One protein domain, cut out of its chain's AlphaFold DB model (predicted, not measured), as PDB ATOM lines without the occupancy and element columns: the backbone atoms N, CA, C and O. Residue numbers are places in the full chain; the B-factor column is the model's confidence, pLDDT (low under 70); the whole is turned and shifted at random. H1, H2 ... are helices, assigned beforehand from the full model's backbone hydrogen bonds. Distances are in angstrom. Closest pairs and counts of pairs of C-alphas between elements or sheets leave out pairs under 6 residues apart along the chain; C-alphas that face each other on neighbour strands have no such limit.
ATOM      1  N   ASP A 186     151.212 128.511  25.695       73.00
ATOM      2  CA  ASP A 186     151.442 127.931  27.021       73.00
ATOM      3  C   ASP A 186     152.754 127.117  27.108       73.00
ATOM      4  O   ASP A 186     153.567 127.314  28.005       73.00
ATOM      5  N   THR A 187     153.059 126.290  26.101       83.69
ATOM      6  CA  THR A 187     154.308 125.514  26.029       83.69
ATOM      7  C   THR A 187     155.551 126.408  25.994       83.69
ATOM      8  O   THR A 187     156.559 126.057  26.604       83.69
ATOM      9  N   TYR A 188     155.514 127.545  25.288       81.88
ATOM     10  CA  TYR A 188     156.662 128.452  25.182       81.88
ATOM     11  C   TYR A 188     156.996 129.087  26.536       81.88
ATOM     12  O   TYR A 188     158.139 128.983  26.986       81.88
ATOM     13  N   TYR A 189     156.003 129.687  27.197       82.31
ATOM     14  CA  TYR A 189     156.192 130.348  28.491       82.31
ATOM     15  C   TYR A 189     156.562 129.356  29.581       82.31
ATOM     16  O   TYR A 189     157.552 129.542  30.286       82.31
ATOM     17  N   ARG A 190     155.847 128.234  29.637       91.31
ATOM     18  CA  ARG A 190     156.139 127.149  30.566       91.31
ATOM     19  C   ARG A 190     157.582 126.667  30.459       91.31
ATOM     20  O   ARG A 190     158.240 126.454  31.472       91.31
ATOM     21  N   ASN A 191     158.089 126.504  29.237       93.06
ATOM     22  CA  ASN A 191     159.470 126.081  29.024       93.06
ATOM     23  C   ASN A 191     160.482 127.138  29.513       93.06
ATOM     24  O   ASN A 191     161.538 126.755  30.006       93.06
ATOM     25  N   HIS A 192     160.166 128.437  29.422       89.25
ATOM     26  CA  HIS A 192     161.020 129.501  29.968       89.25
ATOM     27  C   HIS A 192     161.000 129.529  31.496       89.25
ATOM     28  O   HIS A 192     162.067 129.638  32.088       89.25
ATOM     29  N   VAL A 193     159.836 129.369  32.136       91.06
ATOM     30  CA  VAL A 193     159.741 129.228  33.604       91.06
ATOM     31  C   VAL A 193     160.627 128.085  34.082       91.06
ATOM     32  O   VAL A 193     161.473 128.272  34.949       91.06
ATOM     33  N   ILE A 194     160.479 126.912  33.459       95.00
ATOM     34  CA  ILE A 194     161.289 125.728  33.763       95.00
ATOM     35  C   ILE A 194     162.782 126.039  33.632       95.00
ATOM     36  O   ILE A 194     163.554 125.704  34.523       95.00
ATOM     37  N   TYR A 195     163.188 126.690  32.543       94.75
ATOM     38  CA  TYR A 195     164.582 127.064  32.323       94.75
ATOM     39  C   TYR A 195     165.114 128.003  33.411       94.75
ATOM     40  O   TYR A 195     166.170 127.728  33.971       94.75
ATOM     41  N   TRP A 196     164.377 129.060  33.756       92.25
ATOM     42  CA  TRP A 196     164.789 130.010  34.792       92.25
ATOM     43  C   TRP A 196     164.908 129.365  36.169       92.25
ATOM     44  O   TRP A 196     165.883 129.618  36.867       92.25
ATOM     45  N   VAL A 197     163.980 128.474  36.526       93.12
ATOM     46  CA  VAL A 197     164.075 127.717  37.781       93.12
ATOM     47  C   VAL A 197     165.307 126.808  37.779       93.12
ATOM     48  O   VAL A 197     166.001 126.727  38.787       93.12
ATOM     49  N   ILE A 198     165.641 126.163  36.653       95.19
ATOM     50  CA  ILE A 198     166.879 125.373  36.547       95.19
ATOM     51  C   ILE A 198     168.113 126.257  36.769       95.19
ATOM     52  O   ILE A 198     168.997 125.851  37.518       95.19
ATOM     53  N   VAL A 199     168.173 127.445  36.151       92.75
ATOM     54  CA  VAL A 199     169.281 128.403  36.339       92.75
ATOM     55  C   VAL A 199     169.401 128.805  37.809       92.75
ATOM     56  O   VAL A 199     170.479 128.653  38.379       92.75
ATOM     57  N   ALA A 200     168.298 129.212  38.444       88.94
ATOM     58  CA  ALA A 200     168.283 129.611  39.850       88.94
ATOM     59  C   ALA A 200     168.774 128.484  40.775       88.94
ATOM     60  O   ALA A 200     169.643 128.698  41.613       88.94
ATOM     61  N   LEU A 201     168.312 127.245  40.567       91.00
ATOM     62  CA  LEU A 201     168.786 126.085  41.330       91.00
ATOM     63  C   LEU A 201     170.287 125.815  41.139       91.00
ATOM     64  O   LEU A 201     170.959 125.382  42.076       91.00
ATOM     65  N   CYS A 202     170.823 126.045  39.937       92.38
ATOM     66  CA  CYS A 202     172.256 125.902  39.688       92.38
ATOM     67  C   CYS A 202     173.062 126.974  40.430       92.38
ATOM     68  O   CYS A 202     174.073 126.649  41.046       92.38
ATOM     69  N   GLU A 203     172.613 128.228  40.390       88.75
ATOM     70  CA  GLU A 203     173.314 129.371  40.988       88.75
ATOM     71  C   GLU A 203     173.226 129.380  42.519       88.75
ATOM     72  O   GLU A 203     174.232 129.577  43.200       88.75
ATOM     73  N   GLU A 204     172.042 129.130  43.075       88.00
ATOM     74  CA  GLU A 204     171.792 129.254  44.513       88.00
ATOM     75  C   GLU A 204     172.226 128.014  45.299       88.00
ATOM     76  O   GLU A 204     172.730 128.125  46.419       88.00
ATOM     77  N   LEU A 205     172.046 126.822  44.721       87.31
ATOM     78  CA  LEU A 205     172.294 125.548  45.404       87.31
ATOM     79  C   LEU A 205     173.540 124.819  44.884       87.31
ATOM     80  O   LEU A 205     173.833 123.716  45.349       87.31
ATOM     81  N   ASN A 206     174.281 125.415  43.940       89.44
ATOM     82  CA  ASN A 206     175.428 124.798  43.262       89.44
ATOM     83  C   ASN A 206     175.101 123.419  42.652       89.44
ATOM     84  O   ASN A 206     175.943 122.517  42.623       89.44
ATOM     85  N   LEU A 207     173.864 123.230  42.182       90.44
ATOM     86  CA  LEU A 207     173.462 122.002  41.502       90.44
ATOM     87  C   LEU A 207     173.963 122.002  40.057       90.44
ATOM     88  O   LEU A 207     173.993 123.022  39.376       90.44
ATOM     89  N   THR A 208     174.302 120.824  39.538       93.62
ATOM     90  CA  THR A 208     174.513 120.661  38.096       93.62
ATOM     91  C   THR A 208     173.168 120.684  37.375       93.62
ATOM     92  O   THR A 208     172.237 120.002  37.812       93.62
ATOM     93  N   ALA A 209     173.072 121.390  36.243       94.44
ATOM     94  CA  ALA A 209     171.825 121.501  35.477       94.44
ATOM     95  C   ALA A 209     171.255 120.131  35.075       94.44
ATOM     96  O   ALA A 209     170.078 119.846  35.291       94.44
ATOM     97  N   THR A 210     172.113 119.256  34.543       94.94
ATOM     98  CA  THR A 210     171.773 117.892  34.122       94.94
ATOM     99  C   THR A 210     172.699 116.890  34.793       94.94
ATOM    100  O   THR A 210     173.890 117.166  34.928       94.94
ATOM    101  N   ARG A 211     172.202 115.699  35.134       90.19
ATOM    102  CA  ARG A 211     173.077 114.603  35.570       90.19
ATOM    103  C   ARG A 211     173.842 114.027  34.374       90.19
ATOM    104  O   ARG A 211     173.265 113.877  33.291       90.19
ATOM    105  N   ASN A 212     175.116 113.685  34.574       80.19
ATOM    106  CA  ASN A 212     175.868 112.872  33.616       80.19
ATOM    107  C   ASN A 212     175.217 111.487  33.525       80.19
ATOM    108  O   ASN A 212     174.754 110.961  34.535       80.19
ATOM    109  N   ASP A 213     175.188 110.878  32.339       67.56
ATOM    110  CA  ASP A 213     174.546 109.565  32.161       67.56
ATOM    111  C   ASP A 213     175.246 108.455  32.985       67.56
ATOM    112  O   ASP A 213     174.636 107.439  33.308       67.56
ATOM    113  N   GLU A 214     176.493 108.693  33.406       61.97
ATOM    114  CA  GLU A 214     177.293 107.829  34.289       61.97
ATOM    115  C   GLU A 214     177.177 108.171  35.788       61.97
ATOM    116  O   GLU A 214     177.829 107.539  36.626       61.97
ATOM    117  N   ALA A 215     176.388 109.187  36.155       58.84
ATOM    118  CA  ALA A 215     176.303 109.656  37.534       58.84
ATOM    119  C   ALA A 215     175.844 108.528  38.477       58.84
ATOM    120  O   ALA A 215     174.847 107.837  38.244       58.84
ATOM    121  N   ARG A 216     176.592 108.337  39.571       57.00
ATOM    122  CA  ARG A 216     176.273 107.347  40.610       57.00
ATOM    123  C   ARG A 216     174.902 107.651  41.223       57.00
ATOM    124  O   ARG A 216     174.540 108.812  41.405       57.00
ATOM    125  N   LYS A 217     174.178 106.594  41.619       59.59
ATOM    126  CA  LYS A 217     172.953 106.695  42.435       59.59
ATOM    127  C   LYS A 217     173.186 107.680  43.593       59.59
ATOM    128  O   LYS A 217     174.064 107.433  44.416       59.59
ATOM    129  N   GLY A 218     172.413 108.766  43.634       66.38
ATOM    130  CA  GLY A 218     172.461 109.778  44.698       66.38
ATOM    131  C   GLY A 218     172.995 111.155  44.291       66.38
ATOM    132  O   GLY A 218     172.938 112.068  45.107       66.38
ATOM    133  N   GLN A 219     173.484 111.343  43.060       78.31
ATOM    134  CA  GLN A 219     173.745 112.685  42.526       78.31
ATOM    135  C   GLN A 219     172.488 113.217  41.843       78.31
ATOM    136  O   GLN A 219     172.126 112.764  40.757       78.31
ATOM    137  N   PHE A 220     171.818 114.155  42.501       86.06
ATOM    138  CA  PHE A 220     170.634 114.800  41.961       86.06
ATOM    139  C   PHE A 220     171.000 116.066  41.181       86.06
ATOM    140  O   PHE A 220     171.863 116.834  41.606       86.06
ATOM    141  N   SER A 221     170.346 116.281  40.040       94.25
ATOM    142  CA  SER A 221     170.514 117.484  39.216       94.25
ATOM    143  C   SER A 221     169.339 118.452  39.365       94.25
ATOM    144  O   SER A 221     168.258 118.067  39.812       94.25
ATOM    145  N   ALA A 222     169.515 119.702  38.933       95.44
ATOM    146  CA  ALA A 222     168.423 120.677  38.905       95.44
ATOM    147  C   ALA A 222     167.244 120.195  38.031       95.44
ATOM    148  O   ALA A 222     166.083 120.356  38.405       95.44
ATOM    149  N   CYS A 223     167.516 119.513  36.910       96.38
ATOM    150  CA  CYS A 223     166.471 118.884  36.096       96.38
ATOM    151  C   CYS A 223     165.706 117.769  36.836       96.38
ATOM    152  O   CYS A 223     164.512 117.600  36.582       96.38
ATOM    153  N   ASP A 224     166.353 117.006  37.731       95.75
ATOM    154  CA  ASP A 224     165.656 116.009  38.563       95.75
ATOM    155  C   ASP A 224     164.707 116.709  39.546       95.75
ATOM    156  O   ASP A 224     163.542 116.325  39.647       95.75
ATOM    157  N   ALA A 225     165.170 117.787  40.192       95.81
ATOM    158  CA  ALA A 225     164.378 118.550  41.158       95.81
ATOM    159  C   ALA A 225     163.120 119.129  40.500       95.81
ATOM    160  O   ALA A 225     162.010 118.984  41.014       95.81
ATOM    161  N   VAL A 226     163.282 119.717  39.311       96.69
ATOM    162  CA  VAL A 226     162.170 120.263  38.529       96.69
ATOM    163  C   VAL A 226     161.217 119.164  38.068       96.69
ATOM    164  O   VAL A 226     160.005 119.337  38.167       96.69
ATOM    165  N   ALA A 227     161.717 118.019  37.594       96.81
ATOM    166  CA  ALA A 227     160.850 116.919  37.175       96.81
ATOM    167  C   ALA A 227     160.001 116.379  38.340       96.81
ATOM    168  O   ALA A 227     158.796 116.182  38.174       96.81
ATOM    169  N   GLU A 228     160.599 116.189  39.520       96.38
ATOM    170  CA  GLU A 228     159.881 115.755  40.724       96.38
ATOM    171  C   GLU A 228     158.862 116.801  41.198       96.38
ATOM    172  O   GLU A 228     157.713 116.457  41.492       96.38
ATOM    173  N   ALA A 229     159.233 118.083  41.192       96.75
ATOM    174  CA  ALA A 229     158.323 119.172  41.530       96.75
ATOM    175  C   ALA A 229     157.123 119.233  40.568       96.75
ATOM    176  O   ALA A 229     155.976 119.331  41.009       96.75
ATOM    177  N   MET A 230     157.348 119.074  39.260       97.19
ATOM    178  CA  MET A 230     156.279 119.052  38.255       97.19
ATOM    179  C   MET A 230     155.324 117.863  38.429       97.19
ATOM    180  O   MET A 230     154.108 118.022  38.273       97.19
ATOM    181  N   VAL A 231     155.841 116.685  38.806       96.75
ATOM    182  CA  VAL A 231     155.018 115.522  39.186       96.75
ATOM    183  C   VAL A 231     154.159 115.852  40.406       96.75
ATOM    184  O   VAL A 231     152.948 115.622  40.375       96.75
ATOM    185  N   ALA A 232     154.748 116.445  41.448       95.25
ATOM    186  CA  ALA A 232     154.027 116.836  42.659       95.25
ATOM    187  C   ALA A 232     152.918 117.867  42.377       95.25
ATOM    188  O   ALA A 232     151.836 117.797  42.962       95.25
ATOM    189  N   MET A 233     153.152 118.782  41.435       94.44
ATOM    190  CA  MET A 233     152.174 119.775  40.970       94.44
ATOM    191  C   MET A 233     151.136 119.207  39.995       94.44
ATOM    192  O   MET A 233     150.196 119.910  39.630       94.44
ATOM    193  N   ARG A 234     151.299 117.957  39.540       95.31
ATOM    194  CA  ARG A 234     150.492 117.335  38.475       95.31
ATOM    195  C   ARG A 234     150.495 118.149  37.170       95.31
ATOM    196  O   ARG A 234     149.530 118.096  36.408       95.31
ATOM    197  N   ARG A 235     151.585 118.873  36.883       92.75
ATOM    198  CA  ARG A 235     151.781 119.645  35.640       92.75
ATOM    199  C   ARG A 235     152.719 118.901  34.682       92.75
ATOM    200  O   ARG A 235     153.424 117.980  35.076       92.75
ATOM    201  N   THR A 236     152.700 119.262  33.397       92.81
ATOM    202  CA  THR A 236     153.603 118.686  32.379       92.81
ATOM    203  C   THR A 236     154.752 119.646  32.080       92.81
ATOM    204  O   THR A 236     154.494 120.844  32.049       92.81
ATOM    205  N   PRO A 237     155.982 119.180  31.797       95.38
ATOM    206  CA  PRO A 237     156.424 117.784  31.729       95.38
ATOM    207  C   PRO A 237     156.657 117.123  33.098       95.38
ATOM    208  O   PRO A 237     157.094 117.771  34.033       95.38
ATOM    209  N   GLN A 238     156.422 115.809  33.176       95.00
ATOM    210  CA  GLN A 238     156.587 114.991  34.394       95.00
ATOM    211  C   GLN A 238     157.825 114.082  34.369       95.00
ATOM    212  O   GLN A 238     158.038 113.288  35.278       95.00
ATOM    213  N   SER A 239     158.620 114.130  33.297       95.62
ATOM    214  CA  SER A 239     159.786 113.264  33.134       95.62
ATOM    215  C   SER A 239     161.062 114.085  33.057       95.62
ATOM    216  O   SER A 239     161.118 115.105  32.366       95.62
ATOM    217  N   TYR A 240     162.114 113.577  33.704       94.88
ATOM    218  CA  TYR A 240     163.466 114.132  33.626       94.88
ATOM    219  C   TYR A 240     163.898 114.393  32.180       94.88
ATOM    220  O   TYR A 240     164.405 115.463  31.863       94.88
ATOM    221  N   LYS A 241     163.644 113.429  31.282       94.44
ATOM    222  CA  LYS A 241     164.021 113.530  29.868       94.44
ATOM    223  C   LYS A 241     163.452 114.793  29.217       94.44
ATOM    224  O   LYS A 241     164.205 115.545  28.618       94.44
ATOM    225  N   HIS A 242     162.157 115.060  29.380       95.31
ATOM    226  CA  HIS A 242     161.538 116.235  28.769       95.31
ATOM    227  C   HIS A 242     162.015 117.549  29.402       95.31
ATOM    228  O   HIS A 242     162.146 118.543  28.697       95.31
ATOM    229  N   VAL A 243     162.296 117.565  30.709       96.62
ATOM    230  CA  VAL A 243     162.889 118.737  31.376       96.62
ATOM    231  C   VAL A 243     164.304 119.001  30.840       96.62
ATOM    232  O   VAL A 243     164.620 120.132  30.475       96.62
ATOM    233  N   LYS A 244     165.123 117.952  30.682       95.50
ATOM    234  CA  LYS A 244     166.452 118.026  30.052       95.50
ATOM    235  C   LYS A 244     166.367 118.516  28.603       95.50
ATOM    236  O   LYS A 244     167.164 119.362  28.207       95.50
ATOM    237  N   ASP A 245     165.397 118.040  27.824       94.50
ATOM    238  CA  ASP A 245     165.193 118.488  26.440       94.50
ATOM    239  C   ASP A 245     164.867 119.993  26.378       94.50
ATOM    240  O   ASP A 245     165.370 120.698  25.502       94.50
ATOM    241  N   ILE A 246     164.074 120.509  27.328       95.12
ATOM    242  CA  ILE A 246     163.788 121.948  27.455       95.12
ATOM    243  C   ILE A 246     165.068 122.733  27.755       95.12
ATOM    244  O   ILE A 246     165.331 123.735  27.087       95.12
ATOM    245  N   TRP A 247     165.869 122.265  28.716       95.56
ATOM    246  CA  TRP A 247     167.155 122.873  29.053       95.56
ATOM    247  C   TRP A 247     168.074 122.959  27.829       95.56
ATOM    248  O   TRP A 247     168.514 124.046  27.464       95.56
ATOM    249  N   LEU A 248     168.297 121.839  27.132       94.44
ATOM    250  CA  LEU A 248     169.169 121.782  25.953       94.44
ATOM    251  C   LEU A 248     168.665 122.674  24.808       94.44
ATOM    252  O   LEU A 248     169.455 123.357  24.148       94.44
ATOM    253  N   LEU A 249     167.349 122.705  24.580       91.12
ATOM    254  CA  LEU A 249     166.731 123.538  23.549       91.12
ATOM    255  C   LEU A 249     166.932 125.037  23.801       91.12
ATOM    256  O   LEU A 249     167.089 125.796  22.845       91.12
ATOM    257  N   LEU A 250     166.857 125.483  25.055       89.50
ATOM    258  CA  LEU A 250     166.988 126.900  25.399       89.50
ATOM    259  C   LEU A 250     168.451 127.315  25.582       89.50
ATOM    260  O   LEU A 250     168.819 128.396  25.131       89.50
ATOM    261  N   ASN A 251     169.299 126.435  26.117       90.12
ATOM    262  CA  ASN A 251     170.727 126.705  26.272       90.12
ATOM    263  C   ASN A 251     171.441 126.826  24.914       90.12
ATOM    264  O   ASN A 251     172.151 127.794  24.670       90.12
ATOM    265  N   SER A 252     171.154 125.922  23.966       83.12
ATOM    266  CA  SER A 252     171.729 125.988  22.606       83.12
ATOM    267  C   SER A 252     171.356 127.258  21.830       83.12
ATOM    268  O   SER A 252     172.074 127.667  20.919       83.12
ATOM    269  N   LYS A 253     170.237 127.906  22.179       73.19
ATOM    270  CA  LYS A 253     169.845 129.194  21.593       73.19
ATOM    271  C   LYS A 253     170.632 130.364  22.174       73.19
ATOM    272  O   LYS A 253     170.839 131.335  21.453       73.19
ATOM    273  N   GLN A 254     171.051 130.294  23.437       63.91
ATOM    274  CA  GLN A 254     171.871 131.342  24.045       63.91
ATOM    275  C   GLN A 254     173.272 131.367  23.439       63.91
ATOM    276  O   GLN A 254     173.745 132.440  23.073       63.91
ATOM    277  N   ASP A 255     173.862 130.192  23.211       52.84
ATOM    278  CA  ASP A 255     175.167 130.071  22.549       52.84
ATOM    279  C   ASP A 255     175.158 130.695  21.140       52.84
ATOM    280  O   ASP A 255     176.136 131.300  20.711       52.84
ATOM    281  N   GLN A 256     174.029 130.609  20.427       44.81
ATOM    282  CA  GLN A 256     173.851 131.220  19.102       44.81
ATOM    283  C   GLN A 256     173.538 132.721  19.142       44.81
ATOM    284  O   GLN A 256     173.727 133.400  18.139       44.81
ATOM    285  N   ALA A 257     173.010 133.236  20.252       48.50
ATOM    286  CA  ALA A 257     172.669 134.651  20.400       48.50
ATOM    287  C   ALA A 257     173.852 135.501  20.896       48.50
ATOM    288  O   ALA A 257     173.822 136.721  20.740       48.50
ATOM    289  N   GLY A 258     174.858 134.866  21.508       46.28
ATOM    290  CA  GLY A 258     176.089 135.506  21.981       46.28
ATOM    291  C   GLY A 258     177.269 135.465  21.000       46.28
ATOM    292  O   GLY A 258     178.308 136.044  21.315       46.28
ATOM    293  N   ALA A 259     177.121 134.793  19.852       43.44
ATOM    294  CA  ALA A 259     178.112 134.710  18.773       43.44
ATOM    295  C   ALA A 259     177.819 135.723  17.656       43.44
ATOM    296  O   ALA A 259     178.794 136.288  17.112       43.44
TER     297      ALA A 259
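What this domain is: This is residues 186 to 259 of the 259 residues of an uncharacterized protein of Paracoccus tibetensis (UniProt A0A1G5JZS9). Two long helices, H1 and H3, cross near their middles almost at right angles, as an X, and the shorter H2 packs on both of them at a slant. A long loop between H1 and H2 sticks out with residues 213 to 218, and residues 252 to 259, most of them the last part of H3, stick out as an arm from the compact three-helix body. The printed part has 74 residues with three named helices, in the order H1, H2, H3, and no named strand; the class is all helix. The whole is compact, with a radius of gyration of the C-alphas of 12.3 A, and its C-alphas span 37 by 27 by 23 A.

Where its parts are: H1 comes first, residues 186 to 205, from C-alpha 186 at (151.442, 127.931, 27.021) to C-alpha 205 at (172.294, 125.548, 45.404), 27.9 A from first to last C-alpha. Residues 206 to 221 follow with no named element. H2, residues 222 to 232, begins with C-alpha 222 at (168.423, 120.677, 38.905) and measures 15.4 A. H3, residues 240 to 257, measures 26.1 A and ends with C-alpha 257 at (172.669, 134.651, 20.400).

How they stand to each other: The helix packing is mostly crossed, with no touching pair at a shallow tilt. H1 touches H2 with residues 194 to 202 alone, at a steep tilt of 55 degrees, opposite ways; their closest C-alphas, those of Ile 198 and Ala 222, are 5.5 A apart. H1 touches H3 with residues 191 to 198 alone, and H3 touches H1 with residues 243 to 250 alone. These two are about perpendicular, at 88 degrees, and their closest C-alphas are those of Tyr 195 and Trp 247, 5.9 A apart. H3 touches H2 with residues 240 to 244 alone, at a steep tilt of 48 degrees, opposite ways; the closest C-alphas, of Ala 227 and Tyr 240, are 5.2 A apart. In H1 and H2 every O i to N i+4 pair is within hydrogen-bond range; in H3 it is 12 of 14.

The domain as a whole: The C-alphas farthest apart, those of Ala 232 and Ala 259, are 38.3 A apart. Without the stretches that stand free, residues 213 to 218 and 252 to 259, the body has 60 residues and spans 29 by 22 by 20 A. The printed part has no cut and ends at the chain's last residue, 259. The link from H1 to H2, 16 residues, is long; that from H2 to H3, 7 residues, is short. The mean pLDDT of the printed part is 85.8, and residues 213 to 218 and 254 to 259 are under 70.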